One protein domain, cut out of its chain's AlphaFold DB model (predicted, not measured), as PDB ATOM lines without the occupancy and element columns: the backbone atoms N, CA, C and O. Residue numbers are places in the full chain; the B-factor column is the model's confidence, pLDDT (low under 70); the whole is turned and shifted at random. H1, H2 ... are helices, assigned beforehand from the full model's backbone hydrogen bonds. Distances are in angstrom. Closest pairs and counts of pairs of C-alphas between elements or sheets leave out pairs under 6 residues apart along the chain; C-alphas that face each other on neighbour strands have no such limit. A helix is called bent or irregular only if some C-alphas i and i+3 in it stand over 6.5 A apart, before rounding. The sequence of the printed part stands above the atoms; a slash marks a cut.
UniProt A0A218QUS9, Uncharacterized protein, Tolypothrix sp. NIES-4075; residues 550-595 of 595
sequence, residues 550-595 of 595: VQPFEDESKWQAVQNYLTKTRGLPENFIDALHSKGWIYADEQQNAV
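Overview. This is residues 550 to 595 of the 595 residues of an uncharacterized protein of Tolypothrix sp. NIES-4075 (UniProt A0A218QUS9). The model is a short helical hairpin, with H1 and the shorter H2 joined by a tight turn at one end, and the chain's last stretch, residues 582 to 595, runs from the end of H2 across the open end of the hairpin to the side of H1. The printed part has 46 residues with two named helices, in the order H1, H2, and no named strand. Its class is all helix, although under half of the residues, 22 of 46, are in named elements. The whole is compact, with a radius of gyration of the C-alphas of 9.8 A, and its C-alphas span 27 by 20 by 17 A.

Arrangement. H1, residues 556 to 569, is the longest helix, and it touches H2, residues 574 to 581, with residues 563 to 567 alone. Their closest C-alphas are those of Thr 567 and Glu 574, 5.7 A apart. The two helices run opposite ways at a steep tilt of 36 degrees, only just steep, and form a helical hairpin. Their centres are 11.1 A apart. In H2 every O i to N i+4 pair is within hydrogen-bond range; in H1 8 of 10 are.

Along the chain. H1 runs from C-alpha 556 at (42.057, 35.056, 8.470) to C-alpha 569 at (44.918, 53.594, 2.831), 19.6 A. It is irregular: C-alphas 557 and 560 are 7.2 A apart. H2 ends with C-alpha 581 at (39.666, 37.255, -1.219), 10.5 A from C-alpha 574.

Size, cuts and confidence. The two C-alphas farthest apart are those of Val 550 and Lys 568, 28.5 A. The link from H1 to H2, 4 residues, is tight. The printed part has no cut and ends at Val 595, the chain's last residue. The mean pLDDT of the printed part is 90.3, and no printed residue is under 70.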
ATOM      1  N   VAL A 550      58.707  30.756  -0.304       75.62
ATOM      2  CA  VAL A 550      57.700  29.993   0.426       75.62
ATOM      3  C   VAL A 550      56.579  30.963   0.753       75.62
ATOM      4  O   VAL A 550      56.774  31.923   1.497       75.62
ATOM      5  N   GLN A 551      55.419  30.710   0.161       76.31
ATOM      6  CA  GLN A 551      54.208  31.481   0.384       76.31
ATOM      7  C   GLN A 551      53.839  31.470   1.889       76.31
ATOM      8  O   GLN A 551      53.708  30.380   2.454       76.31
ATOM      9  N   PRO A 552      53.691  32.637   2.553       84.56
ATOM     10  CA  PRO A 552      53.274  32.717   3.954       84.56
ATOM     11  C   PRO A 552      51.928  32.036   4.209       84.56
ATOM     12  O   PRO A 552      51.048  32.060   3.348       84.56
ATOM     13  N   PHE A 553      51.740  31.465   5.398       86.06
ATOM     14  CA  PHE A 553      50.455  30.878   5.779       86.06
ATOM     15  C   PHE A 553      49.377  31.951   5.969       86.06
ATOM     16  O   PHE A 553      49.650  33.045   6.464       86.06
ATOM     17  N   GLU A 554      48.153  31.603   5.586       90.00
ATOM     18  CA  GLU A 554      46.961  32.435   5.724       90.00
ATOM     19  C   GLU A 554      46.507  32.533   7.189       90.00
ATOM     20  O   GLU A 554      46.322  31.522   7.869       90.00
ATOM     21  N   ASP A 555      46.317  33.763   7.672       89.88
ATOM     22  CA  ASP A 555      45.745  34.094   8.977       89.88
ATOM     23  C   ASP A 555      44.528  35.013   8.789       89.88
ATOM     24  O   ASP A 555      44.608  36.243   8.865       89.88
ATOM     25  N   GLU A 556      43.362  34.391   8.601       90.94
ATOM     26  CA  GLU A 556      42.057  35.056   8.470       90.94
ATOM     27  C   GLU A 556      41.774  36.056   9.610       90.94
ATOM     28  O   GLU A 556      41.099  37.067   9.411       90.94
ATOM     29  N   SER A 557      42.346  35.856  10.811       90.44
ATOM     30  CA  SER A 557      42.175  36.798  11.930       90.44
ATOM     31  C   SER A 557      42.791  38.178  11.662       90.44
ATOM     32  O   SER A 557      42.444  39.154  12.333       90.44
ATOM     33  N   LYS A 558      43.703  38.273  10.686       91.06
ATOM     34  CA  LYS A 558      44.358  39.509  10.241       91.06
ATOM     35  C   LYS A 558      43.703  40.125   9.010       91.06
ATOM     36  O   LYS A 558      43.934  41.312   8.763       91.06
ATOM     37  N   TRP A 559      42.852  39.387   8.290       93.69
ATOM     38  CA  TRP A 559      42.272  39.840   7.023       93.69
ATOM     39  C   TRP A 559      41.600  41.208   7.134       93.69
ATOM     40  O   TRP A 559      41.878  42.110   6.345       93.69
ATOM     41  N   GLN A 560      40.808  41.425   8.185       91.56
ATOM     42  CA  GLN A 560      40.108  42.691   8.383       91.56
ATOM     43  C   GLN A 560      41.059  43.903   8.460       91.56
ATOM     44  O   GLN A 560      40.681  44.991   8.023       91.56
ATOM     45  N   ALA A 561      42.279  43.754   8.987       91.19
ATOM     46  CA  ALA A 561      43.275  44.830   9.024       91.19
ATOM     47  C   ALA A 561      43.865  45.100   7.628       91.19
ATOM     48  O   ALA A 561      43.958  46.258   7.210       91.19
ATOM     49  N   VAL A 562      44.175  44.035   6.885       92.38
ATOM     50  CA  VAL A 562      44.712  44.089   5.517       92.38
ATOM     51  C   VAL A 562      43.698  44.684   4.540       92.38
ATOM     52  O   VAL A 562      44.012  45.646   3.839       92.38
ATOM     53  N   GLN A 563      42.454  44.202   4.556       93.81
ATOM     54  CA  GLN A 563      41.343  44.742   3.770       93.81
ATOM     55  C   GLN A 563      41.164  46.246   4.035       93.81
ATOM     56  O   GLN A 563      41.121  47.035   3.094       93.81
ATOM     57  N   ASN A 564      41.154  46.671   5.309       91.75
ATOM     58  CA  ASN A 564      41.076  48.089   5.683       91.75
ATOM     59  C   ASN A 564      42.256  48.913   5.140       91.75
ATOM     60  O   ASN A 564      42.052  50.041   4.696       91.75
ATOM     61  N   TYR A 565      43.481  48.382   5.160       93.75
ATOM     62  CA  TYR A 565      44.645  49.058   4.585       93.75
ATOM     63  C   TYR A 565      44.517  49.203   3.059       93.75
ATOM     64  O   TYR A 565      44.714  50.294   2.516       93.75
ATOM     65  N   LEU A 566      44.122  48.138   2.359       92.75
ATOM     66  CA  LEU A 566      43.954  48.143   0.905       92.75
ATOM     67  C   LEU A 566      42.843  49.102   0.452       92.75
ATOM     68  O   LEU A 566      43.046  49.876  -0.486       92.75
ATOM     69  N   THR A 567      41.702  49.124   1.140       93.50
ATOM     70  CA  THR A 567      40.573  49.986   0.761       93.50
ATOM     71  C   THR A 567      40.752  51.427   1.236       93.50
ATOM     72  O   THR A 567      40.658  52.355   0.436       93.50
ATOM     73  N   LYS A 568      41.084  51.651   2.515       91.44
ATOM     74  CA  LYS A 568      41.108  52.998   3.122       91.44
ATOM     75  C   LYS A 568      42.449  53.713   2.985       91.44
ATOM     76  O   LYS A 568      42.466  54.938   2.917       91.44
ATOM     77  N   THR A 569      43.573  52.990   2.956       90.75
ATOM     78  CA  THR A 569      44.918  53.594   2.831       90.75
ATOM     79  C   THR A 569      45.459  53.540   1.404       90.75
ATOM     80  O   THR A 569      46.122  54.482   0.971       90.75
ATOM     81  N   ARG A 570      45.184  52.465   0.652       90.00
ATOM     82  CA  ARG A 570      45.606  52.321  -0.755       90.00
ATOM     83  C   ARG A 570      44.519  52.697  -1.769       90.00
ATOM     84  O   ARG A 570      44.841  52.823  -2.946       90.00
ATOM     85  N   GLY A 571      43.285  52.946  -1.323       90.69
ATOM     86  CA  GLY A 571      42.195  53.461  -2.160       90.69
ATOM     87  C   GLY A 571      41.602  52.443  -3.136       90.69
ATOM     88  O   GLY A 571      40.990  52.845  -4.125       90.69
ATOM     89  N   LEU A 572      41.817  51.143  -2.914       93.81
ATOM     90  CA  LEU A 572      41.322  50.094  -3.806       93.81
ATOM     91  C   LEU A 572      39.819  49.836  -3.571       93.81
ATOM     92  O   LEU A 572      39.381  49.857  -2.420       93.81
ATOM     93  N   PRO A 573      39.012  49.580  -4.622       93.19
ATOM     94  CA  PRO A 573      37.585  49.311  -4.457       93.19
ATOM     95  C   PRO A 573      37.326  48.069  -3.594       93.19
ATOM     96  O   PRO A 573      37.825  46.986  -3.889       93.19
ATOM     97  N   GLU A 574      36.522  48.221  -2.543       90.69
ATOM     98  CA  GLU A 574      36.214  47.163  -1.566       90.69
ATOM     99  C   GLU A 574      35.606  45.922  -2.234       90.69
ATOM    100  O   GLU A 574      36.128  44.820  -2.097       90.69
ATOM    101  N   ASN A 575      34.629  46.125  -3.121       91.25
ATOM    102  CA  ASN A 575      34.019  45.064  -3.927       91.25
ATOM    103  C   ASN A 575      35.007  44.294  -4.828       91.25
ATOM    104  O   ASN A 575      34.721  43.162  -5.214       91.25
ATOM    105  N   PHE A 576      36.142  44.895  -5.199       92.69
ATOM    106  CA  PHE A 576      37.194  44.224  -5.963       92.69
ATOM    107  C   PHE A 576      38.100  43.395  -5.046       92.69
ATOM    108  O   PHE A 576      38.394  42.248  -5.370       92.69
ATOM    109  N   ILE A 577      38.482  43.938  -3.887       93.38
ATOM    110  CA  ILE A 577      39.271  43.221  -2.875       93.38
ATOM    111  C   ILE A 577      38.510  41.990  -2.354       93.38
ATOM    112  O   ILE A 577      39.068  40.895  -2.324       93.38
ATOM    113  N   ASP A 578      37.218  42.124  -2.068       90.81
ATOM    114  CA  ASP A 578      36.375  41.026  -1.575       90.81
ATOM    115  C   ASP A 578      36.194  39.915  -2.621       90.81
ATOM    116  O   ASP A 578      36.183  38.723  -2.297       90.81
ATOM    117  N   ALA A 579      36.103  40.287  -3.903       91.56
ATOM    118  CA  ALA A 579      36.013  39.351  -5.024       91.56
ATOM    119  C   ALA A 579      37.332  38.608  -5.322       91.56
ATOM    120  O   ALA A 579      37.305  37.575  -5.995       91.56
ATOM    121  N   LEU A 580      38.472  39.128  -4.852       92.38
ATOM    122  CA  LEU A 580      39.766  38.442  -4.883       92.38
ATOM    123  C   LEU A 580      39.936  37.535  -3.656       92.38
ATOM    124  O   LEU A 580      40.343  36.383  -3.809       92.38
ATOM    125  N   HIS A 581      39.562  38.016  -2.467       92.56
ATOM    126  CA  HIS A 581      39.666  37.255  -1.219       92.56
ATOM    127  C   HIS A 581      38.774  36.011  -1.228       92.56
ATOM    128  O   HIS A 581      39.227  34.902  -0.976       92.56
ATOM    129  N   SER A 582      37.518  36.155  -1.664       91.00
ATOM    130  CA  SER A 582      36.582  35.028  -1.832       91.00
ATOM    131  C   SER A 582      37.019  33.977  -2.869       91.00
ATOM    132  O   SER A 582      36.402  32.915  -2.957       91.00
ATOM    133  N   LYS A 583      38.079  34.244  -3.646       91.38
ATOM    134  CA  LYS A 583      38.723  33.290  -4.564       91.38
ATOM    135  C   LYS A 583      40.059  32.742  -4.044       91.38
ATOM    136  O   LYS A 583      40.672  31.942  -4.748       91.38
ATOM    137  N   GLY A 584      40.521  33.178  -2.870       88.00
ATOM    138  CA  GLY A 584      41.846  32.859  -2.330       88.00
ATOM    139  C   GLY A 584      42.998  33.451  -3.151       88.00
ATOM    140  O   GLY A 584      44.068  32.857  -3.220       88.00
ATOM    141  N   TRP A 585      42.770  34.566  -3.860       89.06
ATOM    142  CA  TRP A 585      43.781  35.216  -4.722       89.06
ATOM    143  C   TRP A 585      44.521  36.367  -4.039       89.06
ATOM    144  O   TRP A 585      45.449  36.929  -4.614       89.06
ATOM    145  N   ILE A 586      44.062  36.744  -2.853       91.56
ATOM    146  CA  ILE A 586      44.709  37.658  -1.922       91.56
ATOM    147  C   ILE A 586      44.258  37.233  -0.530       91.56
ATOM    148  O   ILE A 586      43.103  36.833  -0.381       91.56
ATOM    149  N   TYR A 587      45.135  37.314   0.459       92.31
ATOM    150  CA  TYR A 587      44.815  37.000   1.852       92.31
ATOM    151  C   TYR A 587      45.779  37.731   2.798       92.31
ATOM    152  O   TYR A 587      46.657  38.475   2.351       92.31
ATOM    153  N   ALA A 588      45.588  37.569   4.108       92.94
ATOM    154  CA  ALA A 588      46.474  38.135   5.121       92.94
ATOM    155  C   ALA A 588      47.414  37.084   5.718       92.94
ATOM    156  O   ALA A 588      46.969  35.992   6.064       92.94
ATOM    157  N   ASP A 589      48.688  37.429   5.903       90.81
ATOM    158  CA  ASP A 589      49.610  36.628   6.718       90.81
ATOM    159  C   ASP A 589      49.558  37.010   8.213       90.81
ATOM    160  O   ASP A 589      48.920  37.989   8.620       90.81
ATOM    161  N   GLU A 590      50.275  36.252   9.051       90.69
ATOM    162  CA  GLU A 590      50.379  36.492  10.503       90.69
ATOM    163  C   GLU A 590      50.865  37.917  10.867       90.69
ATOM    164  O   GLU A 590      50.584  38.412  11.966       90.69
ATOM    165  N   GLN A 591      51.577  38.584   9.948       88.56
ATOM    166  CA  GLN A 591      52.196  39.901  10.118       88.56
ATOM    167  C   GLN A 591      51.328  41.046   9.571       88.56
ATOM    168  O   GLN A 591      51.725  42.205   9.687       88.56
ATOM    169  N   GLN A 592      50.126  40.747   9.060       88.00
ATOM    170  CA  GLN A 592      49.212  41.702   8.416       88.00
ATOM    171  C   GLN A 592      49.730  42.241   7.069       88.00
ATOM    172  O   GLN A 592      49.404  43.366   6.682       88.00
ATOM    173  N   ASN A 593      50.508  41.447   6.333       88.56
ATOM    174  CA  ASN A 593      50.793  41.719   4.927       88.56
ATOM    175  C   ASN A 593      49.640  41.219   4.046       88.56
ATOM    176  O   ASN A 593      49.024  40.199   4.348       88.56
ATOM    177  N   ALA A 594      49.390  41.913   2.934       88.50
ATOM    178  CA  ALA A 594      48.647  41.343   1.812       88.50
ATOM    179  C   ALA A 594      49.601  40.467   0.991       88.50
ATOM    180  O   ALA A 594      50.627  40.980   0.531       88.50
ATOM    181  N   VAL A 595      49.255  39.192   0.814       86.44
ATOM    182  CA  VAL A 595      49.993  38.223  -0.016       86.44
ATOM    183  C   VAL A 595      49.211  37.918  -1.286       86.44
ATOM    184  O   VAL A 595      47.970  37.793  -1.172       86.44
TER     185      VAL A 595